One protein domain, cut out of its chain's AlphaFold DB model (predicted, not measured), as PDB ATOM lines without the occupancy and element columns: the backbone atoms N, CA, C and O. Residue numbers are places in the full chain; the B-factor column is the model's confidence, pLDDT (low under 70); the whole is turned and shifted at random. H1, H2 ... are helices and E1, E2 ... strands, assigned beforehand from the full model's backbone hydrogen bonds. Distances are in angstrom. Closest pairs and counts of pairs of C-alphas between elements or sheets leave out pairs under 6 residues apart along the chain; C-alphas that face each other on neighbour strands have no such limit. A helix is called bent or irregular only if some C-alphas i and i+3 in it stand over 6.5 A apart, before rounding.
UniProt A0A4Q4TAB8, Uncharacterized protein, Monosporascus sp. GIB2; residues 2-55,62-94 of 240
ATOM      1  N   ILE A   2     -27.211 -29.654  -0.770       72.81
ATOM      2  CA  ILE A   2     -27.141 -30.210   0.594       72.81
ATOM      3  C   ILE A   2     -28.237 -29.537   1.425       72.81
ATOM      4  O   ILE A   2     -28.267 -28.318   1.496       72.81
ATOM      5  N   ARG A   3     -29.151 -30.318   2.021       81.31
ATOM      6  CA  ARG A   3     -30.267 -29.816   2.860       81.31
ATOM      7  C   ARG A   3     -30.005 -29.935   4.365       81.31
ATOM      8  O   ARG A   3     -30.698 -29.323   5.170       81.31
ATOM      9  N   PHE A   4     -29.007 -30.728   4.755       84.31
ATOM     10  CA  PHE A   4     -28.749 -31.077   6.149       84.31
ATOM     11  C   PHE A   4     -27.271 -30.954   6.496       84.31
ATOM     12  O   PHE A   4     -26.414 -31.319   5.693       84.31
ATOM     13  N   ARG A   5     -26.986 -30.519   7.722       86.00
ATOM     14  CA  ARG A   5     -25.644 -30.441   8.295       86.00
ATOM     15  C   ARG A   5     -25.573 -31.251   9.585       86.00
ATOM     16  O   ARG A   5     -26.520 -31.289  10.369       86.00
ATOM     17  N   LYS A   6     -24.440 -31.915   9.791       86.44
ATOM     18  CA  LYS A   6     -24.111 -32.613  11.035       86.44
ATOM     19  C   LYS A   6     -23.496 -31.598  12.002       86.44
ATOM     20  O   LYS A   6     -22.477 -30.996  11.680       86.44
ATOM     21  N   VAL A   7     -24.148 -31.378  13.138       83.94
ATOM     22  CA  VAL A   7     -23.781 -30.374  14.147       83.94
ATOM     23  C   VAL A   7     -23.376 -31.090  15.423       83.94
ATOM     24  O   VAL A   7     -24.066 -32.010  15.855       83.94
ATOM     25  N   GLU A   8     -22.250 -30.695  16.006       85.81
ATOM     26  CA  GLU A   8     -21.794 -31.196  17.301       85.81
ATOM     27  C   GLU A   8     -22.703 -30.639  18.404       85.81
ATOM     28  O   GLU A   8     -22.891 -29.431  18.510       85.81
ATOM     29  N   ILE A   9     -23.307 -31.530  19.187       83.62
ATOM     30  CA  ILE A   9     -24.236 -31.166  20.268       83.62
ATOM     31  C   ILE A   9     -23.681 -31.506  21.652       83.62
ATOM     32  O   ILE A   9     -24.134 -30.953  22.649       83.62
ATOM     33  N   ILE A  10     -22.691 -32.399  21.709       82.50
ATOM     34  CA  ILE A  10     -21.945 -32.724  22.921       82.50
ATOM     35  C   ILE A  10     -20.533 -32.168  22.756       82.50
ATOM     36  O   ILE A  10     -19.878 -32.554  21.790       82.50
ATOM     37  N   PRO A  11     -20.043 -31.327  23.685       86.12
ATOM     38  CA  PRO A  11     -18.681 -30.813  23.628       86.12
ATOM     39  C   PRO A  11     -17.641 -31.933  23.591       86.12
ATOM     40  O   PRO A  11     -17.767 -32.913  24.331       86.12
ATOM     41  N   LYS A  12     -16.560 -31.736  22.826       85.00
ATOM     42  CA  LYS A  12     -15.400 -32.648  22.731       85.00
ATOM     43  C   LYS A  12     -14.871 -33.176  24.070       85.00
ATOM     44  O   LYS A  12     -14.421 -34.313  24.134       85.00
ATOM     45  N   SER A  13     -14.944 -32.397  25.149       85.50
ATOM     46  CA  SER A  13     -14.504 -32.842  26.481       85.50
ATOM     47  C   SER A  13     -15.349 -33.984  27.060       85.50
ATOM     48  O   SER A  13     -14.833 -34.794  27.822       85.50
ATOM     49  N   LYS A  14     -16.629 -34.092  26.678       83.12
ATOM     50  CA  LYS A  14     -17.580 -35.097  27.190       83.12
ATOM     51  C   LYS A  14     -17.897 -36.213  26.196       83.12
ATOM     52  O   LYS A  14     -18.722 -37.088  26.467       83.12
ATOM     53  N   THR A  15     -17.242 -36.235  25.036       83.69
ATOM     54  CA  THR A  15     -17.512 -37.258  24.015       83.69
ATOM     55  C   THR A  15     -17.093 -38.657  24.457       83.69
ATOM     56  O   THR A  15     -17.737 -39.628  24.067       83.69
ATOM     57  N   GLY A  16     -16.050 -38.773  25.286       84.88
ATOM     58  CA  GLY A  16     -15.595 -40.055  25.836       84.88
ATOM     59  C   GLY A  16     -16.639 -40.705  26.747       84.88
ATOM     60  O   GLY A  16     -16.988 -41.870  26.556       84.88
ATOM     61  N   GLU A  17     -17.204 -39.931  27.674       84.62
ATOM     62  CA  GLU A  17     -18.280 -40.381  28.565       84.62
ATOM     63  C   GLU A  17     -19.521 -40.795  27.768       84.62
ATOM     64  O   GLU A  17     -20.066 -41.876  27.983       84.62
ATOM     65  N   MET A  18     -19.923 -39.984  26.783       82.38
ATOM     66  CA  MET A  18     -21.051 -40.297  25.903       82.38
ATOM     67  C   MET A  18     -20.839 -41.614  25.143       82.38
ATOM     68  O   MET A  18     -21.741 -42.450  25.068       82.38
ATOM     69  N   ASN A  19     -19.638 -41.843  24.609       84.69
ATOM     70  CA  ASN A  19     -19.312 -43.082  23.903       84.69
ATOM     71  C   ASN A  19     -19.354 -44.303  24.828       84.69
ATOM     72  O   ASN A  19     -19.889 -45.339  24.428       84.69
ATOM     73  N   ARG A  20     -18.851 -44.172  26.062       87.06
ATOM     74  CA  ARG A  20     -18.937 -45.219  27.088       87.06
ATOM     75  C   ARG A  20     -20.394 -45.562  27.401       87.06
ATOM     76  O   ARG A  20     -20.765 -46.728  27.326       87.06
ATOM     77  N   TRP A  21     -21.235 -44.559  27.651       82.62
ATOM     78  CA  TRP A  21     -22.661 -44.761  27.928       82.62
ATOM     79  C   TRP A  21     -23.430 -45.359  26.751       82.62
ATOM     80  O   TRP A  21     -24.317 -46.191  26.940       82.62
ATOM     81  N   ASN A  22     -23.094 -44.956  25.526       83.38
ATOM     82  CA  ASN A  22     -23.690 -45.521  24.323       83.38
ATOM     83  C   ASN A  22     -23.283 -46.980  24.109       83.38
ATOM     84  O   ASN A  22     -24.110 -47.766  23.649       83.38
ATOM     85  N   LYS A  23     -22.039 -47.340  24.444       86.06
ATOM     86  CA  LYS A  23     -21.574 -48.727  24.431       86.06
ATOM     87  C   LYS A  23     -22.334 -49.561  25.459       86.06
ATOM     88  O   LYS A  23     -22.984 -50.515  25.062       86.06
ATOM     89  N   GLU A  24     -22.388 -49.112  26.710       85.69
ATOM     90  CA  GLU A  24     -23.109 -49.816  27.777       85.69
ATOM     91  C   GLU A  24     -24.593 -50.025  27.437       85.69
ATOM     92  O   GLU A  24     -25.154 -51.097  27.655       85.69
ATOM     93  N   ARG A  25     -25.239 -49.015  26.835       82.44
ATOM     94  CA  ARG A  25     -26.632 -49.125  26.386       82.44
ATOM     95  C   ARG A  25     -26.797 -50.161  25.273       82.44
ATOM     96  O   ARG A  25     -27.772 -50.903  25.298       82.44
ATOM     97  N   ARG A  26     -25.877 -50.199  24.300       84.38
ATOM     98  CA  ARG A  26     -25.900 -51.202  23.224       84.38
ATOM     99  C   ARG A  26     -25.664 -52.602  23.771       84.38
ATOM    100  O   ARG A  26     -26.414 -53.499  23.414       84.38
ATOM    101  N   ASP A  27     -24.696 -52.759  24.663       87.31
ATOM    102  CA  ASP A  27     -24.343 -54.047  25.251       87.31
ATOM    103  C   ASP A  27     -25.495 -54.570  26.132       87.31
ATOM    104  O   ASP A  27     -25.875 -55.732  26.027       87.31
ATOM    105  N   SER A  28     -26.141 -53.695  26.915       84.00
ATOM    106  CA  SER A  28     -27.351 -54.035  27.685       84.00
ATOM    107  C   SER A  28     -28.529 -54.420  26.786       84.00
ATOM    108  O   SER A  28     -29.206 -55.415  27.036       84.00
ATOM    109  N   ALA A  29     -28.767 -53.666  25.707       83.75
ATOM    110  CA  ALA A  29     -29.831 -53.976  24.752       83.75
ATOM    111  C   ALA A  29     -29.570 -55.294  24.007       83.75
ATOM    112  O   ALA A  29     -30.506 -56.062  23.804       83.75
ATOM    113  N   ALA A  30     -28.315 -55.576  23.643       87.31
ATOM    114  CA  ALA A  30     -27.915 -56.831  23.018       87.31
ATOM    115  C   ALA A  30     -28.116 -58.017  23.970       87.31
ATOM    116  O   ALA A  30     -28.735 -59.000  23.575       87.31
ATOM    117  N   ARG A  31     -27.692 -57.897  25.240       87.00
ATOM    118  CA  ARG A  31     -27.933 -58.922  26.272       87.00
ATOM    119  C   ARG A  31     -29.423 -59.226  26.430       87.00
ATOM    120  O   ARG A  31     -29.806 -60.392  26.394       87.00
ATOM    121  N   ARG A  32     -30.275 -58.197  26.525       83.56
ATOM    122  CA  ARG A  32     -31.733 -58.398  26.585       83.56
ATOM    123  C   ARG A  32     -32.292 -59.009  25.307       83.56
ATOM    124  O   ARG A  32     -33.115 -59.907  25.395       83.56
ATOM    125  N   ALA A  33     -31.862 -58.554  24.132       86.38
ATOM    126  CA  ALA A  33     -32.329 -59.106  22.863       86.38
ATOM    127  C   ALA A  33     -32.003 -60.603  22.740       86.38
ATOM    128  O   ALA A  33     -32.868 -61.364  22.316       86.38
ATOM    129  N   SER A  34     -30.811 -61.028  23.175       87.06
ATOM    130  CA  SER A  34     -30.440 -62.445  23.236       87.06
ATOM    131  C   SER A  34     -31.312 -63.225  24.219       87.06
ATOM    132  O   SER A  34     -31.877 -64.239  23.828       87.06
ATOM    133  N   MET A  35     -31.522 -62.722  25.443       83.19
ATOM    134  CA  MET A  35     -32.419 -63.377  26.412       83.19
ATOM    135  C   MET A  35     -33.854 -63.491  25.881       83.19
ATOM    136  O   MET A  35     -34.479 -64.538  26.011       83.19
ATOM    137  N   ILE A  36     -34.373 -62.441  25.237       84.31
ATOM    138  CA  ILE A  36     -35.695 -62.452  24.595       84.31
ATOM    139  C   ILE A  36     -35.736 -63.495  23.472       84.31
ATOM    140  O   ILE A  36     -36.731 -64.202  23.337       84.31
ATOM    141  N   ALA A  37     -34.687 -63.588  22.653       86.56
ATOM    142  CA  ALA A  37     -34.612 -64.552  21.560       86.56
ATOM    143  C   ALA A  37     -34.569 -65.998  22.075       86.56
ATOM    144  O   ALA A  37     -35.321 -66.832  21.579       86.56
ATOM    145  N   GLU A  38     -33.771 -66.283  23.105       87.06
ATOM    146  CA  GLU A  38     -33.700 -67.593  23.768       87.06
ATOM    147  C   GLU A  38     -35.032 -67.966  24.440       87.06
ATOM    148  O   GLU A  38     -35.523 -69.091  24.316       87.06
ATOM    149  N   PHE A  39     -35.680 -67.004  25.095       84.31
ATOM    150  CA  PHE A  39     -36.975 -67.210  25.739       84.31
ATOM    151  C   PHE A  39     -38.090 -67.486  24.718       84.31
ATOM    152  O   PHE A  39     -38.897 -68.396  24.892       84.31
ATOM    153  N   LYS A  40     -38.085 -66.764  23.591       82.88
ATOM    154  CA  LYS A  40     -38.990 -67.033  22.465       82.88
ATOM    155  C   LYS A  40     -38.699 -68.380  21.804       82.88
ATOM    156  O   LYS A  40     -39.640 -69.095  21.472       82.88
ATOM    157  N   ALA A  41     -37.427 -68.751  21.649       86.00
ATOM    158  CA  ALA A  41     -37.020 -70.045  21.098       86.00
ATOM    159  C   ALA A  41     -37.437 -71.224  21.994       86.00
ATOM    160  O   ALA A  41     -37.768 -72.290  21.486       86.00
ATOM    161  N   SER A  42     -37.496 -71.023  23.313       83.00
ATOM    162  CA  SER A  42     -38.033 -72.006  24.269       83.00
ATOM    163  C   SER A  42     -39.571 -72.047  24.337       83.00
ATOM    164  O   SER A  42     -40.132 -72.760  25.165       83.00
ATOM    165  N   GLY A  43     -40.272 -71.322  23.453       78.88
ATOM    166  CA  GLY A  43     -41.728 -71.406  23.277       78.88
ATOM    167  C   GLY A  43     -42.551 -70.650  24.322       78.88
ATOM    168  O   GLY A  43     -43.777 -70.760  24.344       78.88
ATOM    169  N   ARG A  44     -41.902 -69.865  25.187       71.44
ATOM    170  CA  ARG A  44     -42.550 -69.160  26.296       71.44
ATOM    171  C   ARG A  44     -42.896 -67.726  25.867       71.44
ATOM    172  O   ARG A  44     -42.049 -66.996  25.359       71.44
ATOM    173  N   LYS A  45     -44.169 -67.334  26.016       67.81
ATOM    174  CA  LYS A  45     -44.686 -66.020  25.564       67.81
ATOM    175  C   LYS A  45     -44.549 -64.912  26.615       67.81
ATOM    176  O   LYS A  45     -44.479 -63.740  26.251       67.81
ATOM    177  N   ASP A  46     -44.452 -65.279  27.889       71.50
ATOM    178  CA  ASP A  46     -44.490 -64.329  29.003       71.50
ATOM    179  C   ASP A  46     -43.105 -63.742  29.293       71.50
ATOM    180  O   ASP A  46     -42.297 -64.323  30.008       71.50
ATOM    181  N   LEU A  47     -42.824 -62.561  28.742       68.12
ATOM    182  CA  LEU A  47     -41.532 -61.868  28.876       68.12
ATOM    183  C   LEU A  47     -41.313 -61.208  30.256       68.12
ATOM    184  O   LEU A  47     -40.299 -60.545  30.460       68.12
ATOM    185  N   SER A  48     -42.239 -61.388  31.203       69.50
ATOM    186  CA  SER A  48     -42.225 -60.759  32.535       69.50
ATOM    187  C   SER A  48     -41.076 -61.220  33.436       69.50
ATOM    188  O   SER A  48     -40.754 -60.546  34.410       69.50
ATOM    189  N   SER A  49     -40.439 -62.351  33.120       66.12
ATOM    190  CA  SER A  49     -39.290 -62.879  33.861       66.12
ATOM    191  C   SER A  49     -37.939 -62.312  33.415       66.12
ATOM    192  O   SER A  49     -36.919 -62.663  34.003       66.12
ATOM    193  N   ILE A  50     -37.895 -61.490  32.361       66.88
ATOM    194  CA  ILE A  50     -36.652 -60.846  31.928       66.88
ATOM    195  C   ILE A  50     -36.418 -59.638  32.837       66.88
ATOM    196  O   ILE A  50     -37.262 -58.742  32.851       66.88
ATOM    197  N   PRO A  51     -35.297 -59.580  33.578       69.62
ATOM    198  CA  PRO A  51     -34.993 -58.434  34.419       69.62
ATOM    199  C   PRO A  51     -34.975 -57.161  33.571       69.62
ATOM    200  O   PRO A  51     -34.233 -57.061  32.585       69.62
ATOM    201  N   GLU A  52     -35.773 -56.163  33.952       66.44
ATOM    202  CA  GLU A  52     -35.516 -54.807  33.494       66.44
ATOM    203  C   GLU A  52     -34.193 -54.388  34.124       66.44
ATOM    204  O   GLU A  52     -34.154 -53.999  35.285       66.44
ATOM    205  N   ASP A  53     -33.087 -54.569  33.391       62.75
ATOM    206  CA  ASP A  53     -31.781 -54.089  33.840       62.75
ATOM    207  C   ASP A  53     -31.911 -52.592  34.147       62.75
ATOM    208  O   ASP A  53     -31.970 -51.755  33.232       62.75
ATOM    209  N   ASP A  54     -32.003 -52.311  35.443       57.56
ATOM    210  CA  ASP A  54     -32.301 -51.032  36.052       57.56
ATOM    211  C   ASP A  54     -31.034 -50.191  35.972       57.56
ATOM    212  O   ASP A  54     -30.190 -50.143  36.872       57.56
ATOM    213  N   VAL A  55     -30.812 -49.586  34.804       55.22
ATOM    214  CA  VAL A  55     -29.748 -48.601  34.687       55.22
ATOM    215  C   VAL A  55     -30.259 -47.351  35.375       55.22
ATOM    216  O   VAL A  55     -30.918 -46.538  34.729       55.22
ATOM    217  N   LEU A  62     -35.559 -34.847  27.370       45.69
ATOM    218  CA  LEU A  62     -36.321 -34.821  26.125       45.69
ATOM    219  C   LEU A  62     -35.344 -34.424  25.006       45.69
ATOM    220  O   LEU A  62     -34.828 -33.308  24.979       45.69
ATOM    221  N   GLY A  63     -35.008 -35.378  24.134       51.22
ATOM    222  CA  GLY A  63     -33.908 -35.232  23.176       51.22
ATOM    223  C   GLY A  63     -32.557 -35.796  23.627       51.22
ATOM    224  O   GLY A  63     -31.533 -35.275  23.188       51.22
ATOM    225  N   ASN A  64     -32.530 -36.850  24.456       53.41
ATOM    226  CA  ASN A  64     -31.308 -37.564  24.837       53.41
ATOM    227  C   ASN A  64     -30.496 -37.911  23.580       53.41
ATOM    228  O   ASN A  64     -30.937 -38.733  22.765       53.41
ATOM    229  N   PRO A  65     -29.341 -37.268  23.368       61.16
ATOM    230  CA  PRO A  65     -28.645 -37.440  22.122       61.16
ATOM    231  C   PRO A  65     -27.986 -38.809  22.102       61.16
ATOM    232  O   PRO A  65     -26.961 -39.047  22.731       61.16
ATOM    233  N   SER A  66     -28.562 -39.711  21.311       64.62
ATOM    234  CA  SER A  66     -27.984 -41.028  21.021       64.62
ATOM    235  C   SER A  66     -26.605 -40.939  20.361       64.62
ATOM    236  O   SER A  66     -25.895 -41.936  20.252       64.62
ATOM    237  N   SER A  67     -26.211 -39.748  19.908       69.12
ATOM    238  CA  SER A  67     -24.940 -39.498  19.253       69.12
ATOM    239  C   SER A  67     -24.397 -38.113  19.582       69.12
ATOM    240  O   SER A  67     -25.135 -37.163  19.810       69.12
ATOM    241  N   THR A  68     -23.075 -37.988  19.525       79.69
ATOM    242  CA  THR A  68     -22.340 -36.727  19.709       79.69
ATOM    243  C   THR A  68     -22.760 -35.621  18.732       79.69
ATOM    244  O   THR A  68     -22.530 -34.440  18.990       79.69
ATOM    245  N   HIS A  69     -23.366 -35.990  17.601       82.62
ATOM    246  CA  HIS A  69     -23.721 -35.058  16.542       82.62
ATOM    247  C   HIS A  69     -25.173 -35.222  16.104       82.62
ATOM    248  O   HIS A  69     -25.606 -36.327  15.795       82.62
ATOM    249  N   ARG A  70     -25.892 -34.115  15.928       81.75
ATOM    250  CA  ARG A  70     -27.254 -34.108  15.391       81.75
ATOM    251  C   ARG A  70     -27.260 -33.695  13.927       81.75
ATOM    252  O   ARG A  70     -26.583 -32.749  13.533       81.75
ATOM    253  N   ARG A  71     -28.053 -34.389  13.109       84.19
ATOM    254  CA  ARG A  71     -28.361 -33.950  11.745       84.19
ATOM    255  C   ARG A  71     -29.461 -32.894  11.825       84.19
ATOM    256  O   ARG A  71     -30.567 -33.199  12.256       84.19
ATOM    257  N   MET A  72     -29.150 -31.663  11.438       80.50
ATOM    258  CA  MET A  72     -30.092 -30.543  11.427       80.50
ATOM    259  C   MET A  72     -30.272 -30.021  10.001       80.50
ATOM    260  O   MET A  72     -29.345 -30.082   9.191       80.50
ATOM    261  N   ASN A  73     -31.478 -29.550   9.675       81.44
ATOM    262  CA  ASN A  73     -31.735 -28.860   8.412       81.44
ATOM    263  C   ASN A  73     -31.002 -27.508   8.434       81.44
ATOM    264  O   ASN A  73     -30.943 -26.857   9.471       81.44
ATOM    265  N   ILE A  74     -30.425 -27.091   7.309       77.50
ATOM    266  CA  ILE A  74     -29.695 -25.818   7.199       77.50
ATOM    267  C   ILE A  74     -30.599 -24.618   7.508       77.50
ATOM    268  O   ILE A  74     -30.138 -23.657   8.119       77.50
ATOM    269  N   LEU A  75     -31.889 -24.704   7.172       72.56
ATOM    270  CA  LEU A  75     -32.877 -23.679   7.521       72.56
ATOM    271  C   LEU A  75     -33.107 -23.571   9.037       72.56
ATOM    272  O   LEU A  75     -33.527 -22.530   9.519       72.56
ATOM    273  N   GLU A  76     -32.770 -24.616   9.798       75.50
ATOM    274  CA  GLU A  76     -32.849 -24.652  11.266       75.50
ATOM    275  C   GLU A  76     -31.524 -24.240  11.944       75.50
ATOM    276  O   GLU A  76     -31.418 -24.266  13.167       75.50
ATOM    277  N   LEU A  77     -30.495 -23.868  11.173       72.12
ATOM    278  CA  LEU A  77     -29.139 -23.583  11.667       72.12
ATOM    279  C   LEU A  77     -28.717 -22.110  11.527       72.12
ATOM    280  O   LEU A  77     -27.524 -21.808  11.545       72.12
ATOM    281  N   GLY A  78     -29.669 -21.183  11.393       69.81
ATOM    282  CA  GLY A  78     -29.383 -19.761  11.162       69.81
ATOM    283  C   GLY A  78     -30.381 -18.801  11.808       69.81
ATOM    284  O   GLY A  78     -31.227 -19.184  12.601       69.81
ATOM    285  N   SER A  79     -30.307 -17.520  11.454       63.91
ATOM    286  CA  SER A  79     -31.216 -16.467  11.946       63.91
ATOM    287  C   SER A  79     -32.613 -16.479  11.297       63.91
ATOM    288  O   SER A  79     -33.464 -15.654  11.645       63.91
ATOM    289  N   LEU A  80     -32.840 -17.407  10.362       65.56
ATOM    290  CA  LEU A  80     -34.074 -17.593   9.591       65.56
ATOM    291  C   LEU A  80     -34.758 -18.934   9.904       65.56
ATOM    292  O   LEU A  80     -35.451 -19.492   9.061       65.56
ATOM    293  N   THR A  81     -34.555 -19.484  11.107       76.81
ATOM    294  CA  THR A  81     -35.337 -20.656  11.517       76.81
ATOM    295  C   THR A  81     -36.793 -20.273  11.755       76.81
ATOM    296  O   THR A  81     -37.076 -19.172  12.239       76.81
ATOM    297  N   ARG A  82     -37.713 -21.221  11.540       74.88
ATOM    298  CA  ARG A  82     -39.132 -21.065  11.901       74.88
ATOM    299  C   ARG A  82     -39.295 -20.617  13.355       74.88
ATOM    300  O   ARG A  82     -40.083 -19.728  13.652       74.88
ATOM    301  N   TRP A  83     -38.504 -21.174  14.269       73.19
ATOM    302  CA  TRP A  83     -38.501 -20.778  15.680       73.19
ATOM    303  C   TRP A  83     -37.992 -19.357  15.925       73.19
ATOM    304  O   TRP A  83     -38.404 -18.705  16.879       73.19
ATOM    305  N   THR A  84     -37.083 -18.858  15.093       75.56
ATOM    306  CA  THR A  84     -36.616 -17.470  15.169       75.56
ATOM    307  C   THR A  84     -37.678 -16.513  14.645       75.56
ATOM    308  O   THR A  84     -37.886 -15.465  15.246       75.56
ATOM    309  N   GLU A  85     -38.407 -16.883  13.595       78.50
ATOM    310  CA  GLU A  85     -39.556 -16.114  13.105       78.50
ATOM    311  C   GLU A  85     -40.719 -16.099  14.097       78.50
ATOM    312  O   GLU A  85     -41.270 -15.034  14.354       78.50
ATOM    313  N   ILE A  86     -41.052 -17.240  14.713       80.12
ATOM    314  CA  ILE A  86     -42.078 -17.317  15.765       80.12
ATOM    315  C   ILE A  86     -41.694 -16.420  16.941       80.12
ATOM    316  O   ILE A  86     -42.503 -15.613  17.380       80.12
ATOM    317  N   ARG A  87     -40.446 -16.490  17.421       81.06
ATOM    318  CA  ARG A  87     -39.988 -15.609  18.501       81.06
ATOM    319  C   ARG A  87     -39.997 -14.133  18.091       81.06
ATOM    320  O   ARG A  87     -40.342 -13.302  18.915       81.06
ATOM    321  N   LYS A  88     -39.673 -13.795  16.837       76.12
ATOM    322  CA  LYS A  88     -39.789 -12.419  16.317       76.12
ATOM    323  C   LYS A  88     -41.241 -11.934  16.291       76.12
ATOM    324  O   LYS A  88     -41.491 -10.814  16.720       76.12
ATOM    325  N   ARG A  89     -42.177 -12.769  15.817       80.81
ATOM    326  CA  ARG A  89     -43.622 -12.472  15.788       80.81
ATOM    327  C   ARG A  89     -44.214 -12.345  17.187       80.81
ATOM    328  O   ARG A  89     -45.034 -11.475  17.415       80.81
ATOM    329  N   ASN A  90     -43.749 -13.165  18.120       82.94
ATOM    330  CA  ASN A  90     -44.176 -13.111  19.514       82.94
ATOM    331  C   ASN A  90     -43.412 -12.053  20.329       82.94
ATOM    332  O   ASN A  90     -43.529 -12.041  21.547       82.94
ATOM    333  N   HIS A  91     -42.586 -11.213  19.689       74.25
ATOM    334  CA  HIS A  91     -41.748 -10.206  20.353       74.25
ATOM    335  C   HIS A  91     -40.821 -10.777  21.456       74.25
ATOM    336  O   HIS A  91     -40.376 -10.056  22.337       74.25
ATOM    337  N   LEU A  92     -40.491 -12.074  21.383       67.62
ATOM    338  CA  LEU A  92     -39.587 -12.806  22.288       67.62
ATOM    339  C   LEU A  92     -38.111 -12.722  21.869       67.62
ATOM    340  O   LEU A  92     -37.233 -13.240  22.555       67.62
ATOM    341  N   VAL A  93     -37.831 -12.174  20.684       68.12
ATOM    342  CA  VAL A  93     -36.489 -11.701  20.337       68.12
ATOM    343  C   VAL A  93     -36.528 -10.215  20.574       68.12
ATOM    344  O   VAL A  93     -37.294  -9.529  19.896       68.12
ATOM    345  N   ASP A  94     -35.738  -9.742  21.527       60.03
ATOM    346  CA  ASP A  94     -35.824  -8.354  21.920       60.03
ATOM    347  C   ASP A  94     -35.573  -7.441  20.717       60.03
ATOM    348  O   ASP A  94     -34.525  -7.483  20.060       60.03
TER     349      ASP A  94
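Overview. This is residues 2 to 55 and 62 to 94 of the 240 residues of an uncharacterized protein of Monosporascus sp. GIB2 (UniProt A0A4Q4TAB8). A small ribbon of two antiparallel strands, E1 and E2, has one long helix, H1, running away from it as an arm and a short helix, H2, beyond its other end. Past the far end of H1, residues 42 to 55 fold back beside that helix, and residues 86 to 91 stick out at the H2 end. The printed part has 87 residues with two named helices and two named strands, in the order E1, H1, E2, H2, and the class is mixed, helices and strands. The whole is extended, with a radius of gyration of the C-alphas of 20.8 A and spans of 62 by 30 by 28 A; the arm H1 makes much of the length.

Along the chain. Strand E1 is residues 4 to 8, 13.1 A from first to last C-alpha, and begins with C-alpha 4 at (-28.749, -31.077, 6.149). Its neighbour E2 is residues 69 to 73, 13.0 A long. Helix H1, residues 12 to 41, is 43.2 A from C-alpha 12 at (-15.400, -32.648, 22.731) to C-alpha 41 at (-37.020, -70.045, 21.098). H1 is irregular: C-alphas 13 and 16 are 7.3 A apart. Helix H2, residues 82 to 89, is 10.4 A long and ends with C-alpha 89 at (-43.622, -12.472, 15.788).

Arrangement. E1 and E2 are antiparallel neighbours, with 148 degrees between their directions. The C-alphas of Phe 4 and Asn 73 face each other at 4.4 A, and those of Glu 8 and His 69 also at 4.4 A. N 5 and O 72 are within hydrogen-bond range at 2.8 A, as are N 70 and O 7, also at 2.8 A. A tight link of 3 residues joins E1 to H1, and a short link of 8 residues joins E2 to H2. H2 is apart from E1 and from H1. In H2 every O i to N i+4 pair is within hydrogen-bond range; in H1, 24 of 26 are.

Size, cuts and confidence. The two C-alphas farthest apart are those of Ser 42 and Asp 94, at 63.7 A. Residues 56 to 61 are cut out, and C-alphas 55 and 62 are 17.5 A apart across the cut, which falls in the link from H1 to E2. Residues 42 to 55 hold no named element. Residues 86 to 91, of which 86 to 89 belong to H2, stand free. The mean pLDDT of the printed part is 77.2; it is under 70 at residue 45 and residues 47 to 55, 62 to 67, 78 to 80 and 92 to 94.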